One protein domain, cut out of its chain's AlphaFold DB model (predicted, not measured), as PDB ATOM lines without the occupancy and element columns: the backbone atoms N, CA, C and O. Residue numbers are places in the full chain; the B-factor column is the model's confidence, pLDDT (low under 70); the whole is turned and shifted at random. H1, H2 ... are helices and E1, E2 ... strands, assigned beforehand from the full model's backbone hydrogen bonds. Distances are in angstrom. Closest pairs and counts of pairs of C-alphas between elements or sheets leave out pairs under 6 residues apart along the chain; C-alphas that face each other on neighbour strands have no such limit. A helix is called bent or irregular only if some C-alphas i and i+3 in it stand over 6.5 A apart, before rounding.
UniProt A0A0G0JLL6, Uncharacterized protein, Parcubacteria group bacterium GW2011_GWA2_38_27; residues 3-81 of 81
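This is residues 3 to 81 of the 81 residues of an uncharacterized protein of Parcubacteria group bacterium GW2011_GWA2_38_27 (UniProt A0A0G0JLL6). Two small antiparallel sheets follow each other along the length of the body: the three-stranded sheet E1, E5, E4 towards one end and the long hairpin E2 and E3 towards the other, with the short helix H1 at the turn from E3 to E4. H2 and H3 pack on E3 from either side of it, and residues 66 to 67 between them pair briefly with E3. The printed part has 79 residues, with three named helices and five named strands in the order E1 E2 E3 H1 E4 E5 H2 H3, and its class is mixed, helices and strands. It is compact, with a radius of gyration of the C-alphas of 13.0 A, and only just flat, spanning 39 by 32 by 18 A.

In the larger sheet, E5, residues 50 to 54, is the inner strand between the edge strands E1, residues 3 to 6, and E4, residues 40 to 42. E1 and E5 are antiparallel at 148 degrees, with N 6 and O 50 2.7 A apart, within hydrogen-bond range. E4 and E5 form a hairpin, antiparallel at 133 degrees, with N 51 and O 41 2.8 A apart. H1, residues 31 to 35, only grazes this sheet. The other sheet is the hairpin of E2, residues 13 to 19, and E3, residues 24 to 30, antiparallel at 163 degrees, with N 14 and O 29 2.8 A apart and N 25 and O 18 also 2.8 A apart. E3 and E5 are apart. H2, residues 59 to 65, comes closest to E3 with the C-alphas of Phe 65 and Trp 27, 4.9 A apart. Residues 66 to 67 pair antiparallel with residues 26 to 27 of E3. H3, residues 69 to 80, comes closest to E3 with the C-alphas of Lys 79 and Thr 30, 6.9 A apart. H2 and H3 are apart. The O i to N i+4 pair of H1 is within hydrogen-bond range; in H3 6 of 8 such pairs are, in H2 0 of 3, where 3 of 4 O i to N i+3 pairs are.

E1 begins at C-alpha 3, (236.433, 266.143, -179.187). E2 is 19.4 A long and E3 20.0 A, from C-alpha 24 at (241.485, 259.042, -195.610). E5 is 13.2 A long. H2 is 10.6 A long and irregular, with C-alphas 61 and 64 7.1 A apart. H3 is 17.9 A long and irregular, with C-alphas 70 and 73 7.8 A apart; it ends at C-alpha 80, (253.812, 278.764, -191.453).

The two C-alphas farthest apart are those of Asp 22 and Gly 46, at 39.8 A. The printed part has no cut and no long link; the links E1 to E2 and E4 to E5 are short, the others tight. The mean pLDDT of the printed part is 92.5, and residues 46 and 81 are under 70.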
ATOM      1  N   PHE A   3     235.636 264.941-179.411       82.94
ATOM      2  CA  PHE A   3     236.433 266.143-179.187       82.94
ATOM      3  C   PHE A   3     237.889 265.880-179.520       82.94
ATOM      4  O   PHE A   3     238.484 264.930-179.018       82.94
ATOM      5  N   GLN A   4     238.460 266.764-180.327       90.19
ATOM      6  CA  GLN A   4     239.897 266.808-180.548       90.19
ATOM      7  C   GLN A   4     240.500 267.705-179.476       90.19
ATOM      8  O   GLN A   4     240.140 268.881-179.404       90.19
ATOM      9  N   GLN A   5     241.367 267.150-178.630       91.06
ATOM     10  CA  GLN A   5     242.103 267.907-177.617       91.06
ATOM     11  C   GLN A   5     243.249 268.677-178.277       91.06
ATOM     12  O   GLN A   5     243.963 268.154-179.131       91.06
ATOM     13  N   ILE A   6     243.417 269.940-177.898       93.00
ATOM     14  CA  ILE A   6     244.288 270.898-178.575       93.00
ATOM     15  C   ILE A   6     245.102 271.668-177.540       93.00
ATOM     16  O   ILE A   6     244.572 272.371-176.677       93.00
ATOM     17  N   LYS A   7     246.422 271.626-177.713       91.62
ATOM     18  CA  LYS A   7     247.375 272.434-176.949       91.62
ATOM     19  C   LYS A   7     247.950 273.533-177.839       91.62
ATOM     20  O   LYS A   7     248.916 273.335-178.568       91.62
ATOM     21  N   LEU A   8     247.353 274.721-177.770       91.12
ATOM     22  CA  LEU A   8     247.744 275.874-178.595       91.12
ATOM     23  C   LEU A   8     249.133 276.449-178.258       91.12
ATOM     24  O   LEU A   8     249.649 277.254-179.025       91.12
ATOM     25  N   GLY A   9     249.736 276.083-177.125       90.75
ATOM     26  CA  GLY A   9     251.061 276.576-176.730       90.75
ATOM     27  C   GLY A   9     252.240 275.813-177.335       90.75
ATOM     28  O   GLY A   9     253.364 276.282-177.219       90.75
ATOM     29  N   ILE A  10     252.004 274.648-177.951       91.69
ATOM     30  CA  ILE A  10     253.083 273.701-178.293       91.69
ATOM     31  C   ILE A  10     253.172 273.354-179.783       91.69
ATOM     32  O   ILE A  10     254.091 272.650-180.182       91.69
ATOM     33  N   ALA A  11     252.217 273.802-180.601       93.06
ATOM     34  CA  ALA A  11     252.144 273.430-182.012       93.06
ATOM     35  C   ALA A  11     251.776 274.624-182.901       93.06
ATOM     36  O   ALA A  11     250.862 275.391-182.585       93.06
ATOM     37  N   ASN A  12     252.460 274.760-184.039       94.75
ATOM     38  CA  ASN A  12     252.162 275.780-185.051       94.75
ATOM     39  C   ASN A  12     251.006 275.373-185.973       94.75
ATOM     40  O   ASN A  12     250.286 276.240-186.465       94.75
ATOM     41  N   VAL A  13     250.827 274.070-186.193       96.69
ATOM     42  CA  VAL A  13     249.824 273.490-187.089       96.69
ATOM     43  C   VAL A  13     249.240 272.232-186.449       96.69
ATOM     44  O   VAL A  13     249.932 271.504-185.743       96.69
ATOM     45  N   PHE A  14     247.960 271.994-186.709       95.88
ATOM     46  CA  PHE A  14     247.199 270.821-186.314       95.88
ATOM     47  C   PHE A  14     246.687 270.133-187.573       95.88
ATOM     48  O   PHE A  14     246.112 270.782-188.451       95.88
ATOM     49  N   ILE A  15     246.895 268.822-187.645       96.69
ATOM     50  CA  ILE A  15     246.379 267.985-188.722       96.69
ATOM     51  C   ILE A  15     245.289 267.114-188.119       96.69
ATOM     52  O   ILE A  15     245.558 266.337-187.202       96.69
ATOM     53  N   PHE A  16     244.063 267.249-188.611       95.31
ATOM     54  CA  PHE A  16     243.007 266.292-188.299       95.31
ATOM     55  C   PHE A  16     242.963 265.248-189.403       95.31
ATOM     56  O   PHE A  16     243.020 265.586-190.584       95.31
ATOM     57  N   VAL A  17     242.866 263.984-189.002       95.69
ATOM     58  CA  VAL A  17     242.823 262.846-189.917       95.69
ATOM     59  C   VAL A  17     241.510 262.119-189.695       95.69
ATOM     60  O   VAL A  17     241.239 261.621-188.604       95.69
ATOM     61  N   GLY A  18     240.679 262.097-190.728       93.75
ATOM     62  CA  GLY A  18     239.452 261.320-190.761       93.75
ATOM     63  C   GLY A  18     239.700 260.051-191.556       93.75
ATOM     64  O   GLY A  18     240.165 260.124-192.691       93.75
ATOM     65  N   VAL A  19     239.408 258.902-190.957       94.44
ATOM     66  CA  VAL A  19     239.646 257.590-191.561       94.44
ATOM     67  C   VAL A  19     238.311 256.873-191.709       94.44
ATOM     68  O   VAL A  19     237.620 256.616-190.724       94.44
ATOM     69  N   TRP A  20     237.970 256.556-192.952       93.88
ATOM     70  CA  TRP A  20     236.877 255.681-193.356       93.88
ATOM     71  C   TRP A  20     237.456 254.427-194.013       93.88
ATOM     72  O   TRP A  20     238.645 254.368-194.322       93.88
ATOM     73  N   VAL A  21     236.613 253.417-194.226       97.19
ATOM     74  CA  VAL A  21     237.018 252.135-194.831       97.19
ATOM     75  C   VAL A  21     237.610 252.327-196.233       97.19
ATOM     76  O   VAL A  21     238.508 251.595-196.632       97.19
ATOM     77  N   ASP A  22     237.125 253.324-196.963       97.12
ATOM     78  CA  ASP A  22     237.431 253.600-198.365       97.12
ATOM     79  C   ASP A  22     238.220 254.900-198.578       97.12
ATOM     80  O   ASP A  22     238.672 255.170-199.692       97.12
ATOM     81  N   LYS A  23     238.389 255.728-197.537       95.06
ATOM     82  CA  LYS A  23     238.981 257.062-197.688       95.06
ATOM     83  C   LYS A  23     239.683 257.565-196.433       95.06
ATOM     84  O   LYS A  23     239.175 257.444-195.324       95.06
ATOM     85  N   ILE A  24     240.815 258.238-196.636       96.44
ATOM     86  CA  ILE A  24     241.485 259.042-195.610       96.44
ATOM     87  C   ILE A  24     241.416 260.508-196.033       96.44
ATOM     88  O   ILE A  24     241.724 260.843-197.175       96.44
ATOM     89  N   ILE A  25     240.987 261.372-195.117       95.88
ATOM     90  CA  ILE A  25     240.825 262.808-195.337       95.88
ATOM     91  C   ILE A  25     241.693 263.571-194.338       95.88
ATOM     92  O   ILE A  25     241.694 263.255-193.147       95.88
ATOM     93  N   TYR A  26     242.390 264.597-194.826       97.69
ATOM     94  CA  TYR A  26     243.245 265.461-194.021       97.69
ATOM     95  C   TYR A  26     242.681 266.877-193.967       97.69
ATOM     96  O   TYR A  26     242.308 267.448-194.992       97.69
ATOM     97  N   TRP A  27     242.683 267.461-192.772       97.12
ATOM     98  CA  TRP A  27     242.460 268.889-192.570       97.12
ATOM     99  C   TRP A  27     243.688 269.522-191.932       97.12
ATOM    100  O   TRP A  27     244.156 269.032-190.905       97.12
ATOM    101  N   VAL A  28     244.179 270.628-192.493       97.44
ATOM    102  CA  VAL A  28     245.353 271.355-191.987       97.44
ATOM    103  C   VAL A  28     244.955 272.736-191.484       97.44
ATOM    104  O   VAL A  28     244.593 273.636-192.252       97.44
ATOM    105  N   LEU A  29     245.081 272.920-190.171       96.69
ATOM    106  CA  LEU A  29     244.754 274.157-189.474       96.69
ATOM    107  C   LEU A  29     246.001 274.731-188.804       96.69
ATOM    108  O   LEU A  29     246.679 274.056-188.035       96.69
ATOM    109  N   THR A  30     246.284 276.005-189.025       96.69
ATOM    110  CA  THR A  30     247.280 276.752-188.255       96.69
ATOM    111  C   THR A  30     246.796 277.010-186.837       96.69
ATOM    112  O   THR A  30     245.600 277.079-186.548       96.69
ATOM    113  N   ASN A  31     247.739 277.266-185.938       95.31
ATOM    114  CA  ASN A  31     247.459 277.697-184.576       95.31
ATOM    115  C   ASN A  31     246.510 278.907-184.524       95.31
ATOM    116  O   ASN A  31     245.611 278.960-183.685       95.31
ATOM    117  N   LYS A  32     246.686 279.862-185.447       94.88
ATOM    118  CA  LYS A  32     245.841 281.055-185.563       94.88
ATOM    119  C   LYS A  32     244.415 280.697-185.991       94.88
ATOM    120  O   LYS A  32     243.471 281.164-185.357       94.88
ATOM    121  N   GLU A  33     244.259 279.841-187.000       95.69
ATOM    122  CA  GLU A  33     242.948 279.353-187.452       95.69
ATOM    123  C   GLU A  33     242.218 278.595-186.333       95.69
ATOM    124  O   GLU A  33     241.029 278.818-186.108       95.69
ATOM    125  N   VAL A  34     242.932 277.772-185.559       94.75
ATOM    126  CA  VAL A  34     242.356 277.077-184.398       94.75
ATOM    127  C   VAL A  34     241.958 278.063-183.294       94.75
ATOM    128  O   VAL A  34     240.861 277.952-182.748       94.75
ATOM    129  N   LYS A  35     242.790 279.068-182.981       93.19
ATOM    130  CA  LYS A  35     242.463 280.130-182.004       93.19
ATOM    131  C   LYS A  35     241.169 280.865-182.353       93.19
ATOM    132  O   LYS A  35     240.387 281.165-181.449       93.19
ATOM    133  N   GLN A  36     240.964 281.122-183.644       93.44
ATOM    134  CA  GLN A  36     239.818 281.845-184.196       93.44
ATOM    135  C   GLN A  36     238.604 280.948-184.490       93.44
ATOM    136  O   GLN A  36     237.563 281.455-184.901       93.44
ATOM    137  N   CYS A  37     238.708 279.632-184.287       92.44
ATOM    138  CA  CYS A  37     237.617 278.700-184.545       92.44
ATOM    139  C   CYS A  37     236.443 278.950-183.570       92.44
ATOM    140  O   CYS A  37     236.638 278.799-182.360       92.44
ATOM    141  N   PRO A  38     235.225 279.282-184.051       88.25
ATOM    142  CA  PRO A  38     234.101 279.649-183.178       88.25
ATOM    143  C   PRO A  38     233.646 278.531-182.236       88.25
ATOM    144  O   PRO A  38     233.179 278.793-181.135       88.25
ATOM    145  N   ILE A  39     233.800 277.277-182.662       90.19
ATOM    146  CA  ILE A  39     233.399 276.091-181.895       90.19
ATOM    147  C   ILE A  39     234.507 275.573-180.963       90.19
ATOM    148  O   ILE A  39     234.361 274.514-180.346       90.19
ATOM    149  N   ARG A  40     235.632 276.295-180.859       92.38
ATOM    150  CA  ARG A  40     236.679 276.005-179.877       92.38
ATOM    151  C   ARG A  40     236.147 276.295-178.477       92.38
ATOM    152  O   ARG A  40     235.630 277.371-178.203       92.38
ATOM    153  N   SER A  41     236.354 275.354-177.567       91.75
ATOM    154  CA  SER A  41     236.014 275.497-176.148       91.75
ATOM    155  C   SER A  41     237.184 275.071-175.265       91.75
ATOM    156  O   SER A  41     238.166 274.510-175.752       91.75
ATOM    157  N   HIS A  42     237.113 275.365-173.968       90.69
ATOM    158  CA  HIS A  42     238.068 274.832-172.999       90.69
ATOM    159  C   HIS A  42     237.767 273.354-172.722       90.69
ATOM    160  O   HIS A  42     236.602 272.978-172.595       90.69
ATOM    161  N   GLN A  43     238.811 272.531-172.606       86.06
ATOM    162  CA  GLN A  43     238.671 271.120-172.230       86.06
ATOM    163  C   GLN A  43     238.318 270.973-170.740       86.06
ATOM    164  O   GLN A  43     237.411 270.229-170.376       86.06
ATOM    165  N   HIS A  44     239.006 271.731-169.883       82.06
ATOM    166  CA  HIS A  44     238.759 271.814-168.441       82.06
ATOM    167  C   HIS A  44     238.293 273.228-168.075       82.06
ATOM    168  O   HIS A  44     238.725 274.199-168.700       82.06
ATOM    169  N   ARG A  45     237.422 273.378-167.061       74.06
ATOM    170  CA  ARG A  45     236.961 274.709-166.611       74.06
ATOM    171  C   ARG A  45     238.172 275.573-166.236       74.06
ATOM    172  O   ARG A  45     238.897 275.230-165.312       74.06
ATOM    173  N   GLY A  46     238.383 276.670-166.966       68.31
ATOM    174  CA  GLY A  46     239.471 277.627-166.721       68.31
ATOM    175  C   GLY A  46     240.874 277.186-167.167       68.31
ATOM    176  O   GLY A  46     241.838 277.883-166.868       68.31
ATOM    177  N   GLY A  47     241.019 276.053-167.863       78.62
ATOM    178  CA  GLY A  47     242.328 275.546-168.298       78.62
ATOM    179  C   GLY A  47     242.866 276.212-169.571       78.62
ATOM    180  O   GLY A  47     242.108 276.735-170.382       78.62
ATOM    181  N   ILE A  48     244.179 276.125-169.801       81.94
ATOM    182  CA  ILE A  48     244.832 276.556-171.059       81.94
ATOM    183  C   ILE A  48     244.749 275.503-172.181       81.94
ATOM    184  O   ILE A  48     245.292 275.698-173.270       81.94
ATOM    185  N   GLU A  49     244.093 274.378-171.902       87.44
ATOM    186  CA  GLU A  49     243.840 273.293-172.845       87.44
ATOM    187  C   GLU A  49     242.487 273.491-173.521       87.44
ATOM    188  O   GLU A  49     241.471 273.790-172.879       87.44
ATOM    189  N   TYR A  50     242.480 273.318-174.836       92.88
ATOM    190  CA  TYR A  50     241.327 273.583-175.675       92.88
ATOM    191  C   TYR A  50     240.843 272.313-176.342       92.88
ATOM    192  O   TYR A  50     241.559 271.323-176.433       92.88
ATOM    193  N   GLN A  51     239.626 272.363-176.851       93.38
ATOM    194  CA  GLN A  51     239.063 271.294-177.647       93.38
ATOM    195  C   GLN A  51     238.178 271.845-178.758       93.38
ATOM    196  O   GLN A  51     237.589 272.923-178.633       93.38
ATOM    197  N   ILE A  52     238.062 271.076-179.834       94.25
ATOM    198  CA  ILE A  52     237.106 271.311-180.916       94.25
ATOM    199  C   ILE A  52     236.216 270.076-181.031       94.25
ATOM    200  O   ILE A  52     236.707 268.958-181.186       94.25
ATOM    201  N   GLY A  53     234.903 270.285-180.932       92.25
ATOM    202  CA  GLY A  53     233.909 269.234-181.125       92.25
ATOM    203  C   GLY A  53     233.505 269.138-182.589       92.25
ATOM    204  O   GLY A  53     232.816 270.025-183.093       92.25
ATOM    205  N   ILE A  54     233.901 268.057-183.262       90.94
ATOM    206  CA  ILE A  54     233.496 267.793-184.647       90.94
ATOM    207  C   ILE A  54     232.325 266.813-184.633       90.94
ATOM    208  O   ILE A  54     232.349 265.772-183.974       90.94
ATOM    209  N   THR A  55     231.274 267.168-185.358       91.06
ATOM    210  CA  THR A  55     230.018 266.431-185.466       91.06
ATOM    211  C   THR A  55     229.585 266.376-186.928       91.06
ATOM    212  O   THR A  55     230.043 267.166-187.751       91.06
ATOM    213  N   GLY A  56     228.626 265.509-187.257       90.06
ATOM    214  CA  GLY A  56     228.053 265.482-188.609       90.06
ATOM    215  C   GLY A  56     227.397 266.802-189.039       90.06
ATOM    216  O   GLY A  56     227.258 267.043-190.228       90.06
ATOM    217  N   LYS A  57     227.029 267.677-188.090       92.12
ATOM    218  CA  LYS A  57     226.364 268.957-188.376       92.12
ATOM    219  C   LYS A  57     227.324 270.092-188.736       92.12
ATOM    220  O   LYS A  57     226.880 271.058-189.337       92.12
ATOM    221  N   ASN A  58     228.594 270.004-188.335       92.81
ATOM    222  CA  ASN A  58     229.576 271.087-188.506       92.81
ATOM    223  C   ASN A  58     230.842 270.659-189.263       92.81
ATOM    224  O   ASN A  58     231.714 271.484-189.508       92.81
ATOM    225  N   ILE A  59     230.967 269.387-189.655       91.56
ATOM    226  CA  ILE A  59     232.138 268.908-190.403       91.56
ATOM    227  C   ILE A  59     232.305 269.621-191.756       91.56
ATOM    228  O   ILE A  59     233.429 269.796-192.223       91.56
ATOM    229  N   SER A  60     231.213 270.102-192.360       93.75
ATOM    230  CA  SER A  60     231.247 270.924-193.576       93.75
ATOM    231  C   SER A  60     232.035 272.223-193.395       93.75
ATOM    232  O   SER A  60     232.712 272.655-194.324       93.75
ATOM    233  N   ASP A  61     232.043 272.807-192.194       93.69
ATOM    234  CA  ASP A  61     232.753 274.062-191.905       93.69
ATOM    235  C   ASP A  61     234.279 273.901-192.006       93.69
ATOM    236  O   ASP A  61     235.022 274.881-192.130       93.69
ATOM    237  N   PHE A  62     234.750 272.650-191.975       94.06
ATOM    238  CA  PHE A  62     236.153 272.293-192.112       94.06
ATOM    239  C   PHE A  62     236.582 272.076-193.564       94.06
ATOM    240  O   PHE A  62     237.776 271.937-193.802       94.06
ATOM    241  N   GLN A  63     235.674 272.103-194.550       95.25
ATOM    242  CA  GLN A  63     236.026 271.880-195.962       95.25
ATOM    243  C   GLN A  63     237.138 272.812-196.460       95.25
ATOM    244  O   GLN A  63     238.027 272.376-197.181       95.25
ATOM    245  N   LYS A  64     237.160 274.068-196.001       95.25
ATOM    246  CA  LYS A  64     238.211 275.047-196.334       95.25
ATOM    247  C   LYS A  64     239.617 274.683-195.834       95.25
ATOM    248  O   LYS A  64     240.584 275.332-196.216       95.25
ATOM    249  N   PHE A  65     239.726 273.707-194.937       96.62
ATOM    250  CA  PHE A  65     240.996 273.211-194.415       96.62
ATOM    251  C   PHE A  65     241.413 271.885-195.052       96.62
ATOM    252  O   PHE A  65     242.440 271.349-194.645       96.62
ATOM    253  N   LEU A  66     240.620 271.340-195.983       97.38
ATOM    254  CA  LEU A  66     240.947 270.097-196.674       97.38
ATOM    255  C   LEU A  66     242.252 270.235-197.445       97.38
ATOM    256  O   LEU A  66     242.516 271.265-198.062       97.38
ATOM    257  N   VAL A  67     243.048 269.175-197.394       97.75
ATOM    258  CA  VAL A  67     244.332 269.095-198.079       97.75
ATOM    259  C   VAL A  67     244.470 267.733-198.737       97.75
ATOM    260  O   VAL A  67     244.196 266.706-198.110       97.75
ATOM    261  N   GLU A  68     244.926 267.735-199.989       96.69
ATOM    262  CA  GLU A  68     245.276 266.508-200.686       96.69
ATOM    263  C   GLU A  68     246.513 265.857-200.046       96.69
ATOM    264  O   GLU A  68     247.476 266.554-199.704       96.69
ATOM    265  N   PRO A  69     246.547 264.519-199.889       95.50
ATOM    266  CA  PRO A  69     247.644 263.841-199.195       95.50
ATOM    267  C   PRO A  69     249.027 264.141-199.793       95.50
ATOM    268  O   PRO A  69     250.003 264.268-199.054       95.50
ATOM    269  N   ALA A  70     249.104 264.284-201.120       97.12
ATOM    270  CA  ALA A  70     250.342 264.584-201.840       97.12
ATOM    271  C   ALA A  70     250.889 265.995-201.547       97.12
ATOM    272  O   ALA A  70     252.093 266.218-201.638       97.12
ATOM    273  N   GLU A  71     250.024 266.930-201.150       96.88
ATOM    274  CA  GLU A  71     250.353 268.348-200.947       96.88
ATOM    275  C   GLU A  71     250.557 268.699-199.465       96.88
ATOM    276  O   GLU A  71     250.909 269.830-199.122       96.88
ATOM    277  N   LEU A  72     250.361 267.731-198.562       96.25
ATOM    278  CA  LEU A  72     250.303 267.952-197.117       96.25
ATOM    279  C   LEU A  72     251.517 268.724-196.582       96.25
ATOM    280  O   LEU A  72     251.369 269.725-195.883       96.25
ATOM    281  N   VAL A  73     252.727 268.280-196.930       95.88
ATOM    282  CA  VAL A  73     253.975 268.899-196.455       95.88
ATOM    283  C   VAL A  73     254.150 270.307-197.018       95.88
ATOM    284  O   VAL A  73     254.603 271.204-196.302       95.88
ATOM    285  N   GLU A  74     253.809 270.511-198.288       97.25
ATOM    286  CA  GLU A  74     253.935 271.808-198.946       97.25
ATOM    287  C   GLU A  74     252.979 272.832-198.328       97.25
ATOM    288  O   GLU A  74     253.410 273.924-197.953       97.25
ATOM    289  N   ILE A  75     251.717 272.449-198.115       96.81
ATOM    290  CA  ILE A  75     250.700 273.314-197.507       96.81
ATOM    291  C   ILE A  75     251.040 273.651-196.053       96.81
ATOM    292  O   ILE A  75     250.858 274.792-195.624       96.81
ATOM    293  N   ILE A  76     251.582 272.705-195.280       96.38
ATOM    294  CA  ILE A  76     252.052 272.998-193.915       96.38
ATOM    295  C   ILE A  76     253.150 274.065-193.953       96.38
ATOM    296  O   ILE A  76     253.096 275.033-193.197       96.38
ATOM    297  N   LYS A  77     254.135 273.917-194.847       96.00
ATOM    298  CA  LYS A  77     255.234 274.882-194.976       96.00
ATOM    299  C   LYS A  77     254.745 276.250-195.455       96.00
ATOM    300  O   LYS A  77     255.243 277.256-194.960       96.00
ATOM    301  N   SER A  78     253.795 276.305-196.389       95.81
ATOM    302  CA  SER A  78     253.266 277.573-196.911       95.81
ATOM    303  C   SER A  78     252.430 278.331-195.877       95.81
ATOM    304  O   SER A  78     252.509 279.553-195.822       95.81
ATOM    305  N   LYS A  79     251.700 277.618-195.011       93.12
ATOM    306  CA  LYS A  79     250.882 278.195-193.932       93.12
ATOM    307  C   LYS A  79     251.677 278.740-192.734       93.12
ATOM    308  O   LYS A  79     251.100 279.454-191.918       93.12
ATOM    309  N   ILE A  80     252.948 278.354-192.580       88.38
ATOM    310  CA  ILE A  80     253.812 278.764-191.453       88.38
ATOM    311  C   ILE A  80     254.755 279.923-191.830       88.38
ATOM    312  O   ILE A  80     255.277 280.579-190.928       88.38
ATOM    313  N   LYS A  81     254.983 280.170-193.127       69.62
ATOM    314  CA  LYS A  81     255.756 281.326-193.610       69.62
ATOM    315  C   LYS A  81     255.069 282.646-193.269       69.62
ATOM    316  O   LYS A  81     255.821 283.589-192.943       69.62
TER     317      LYS A  81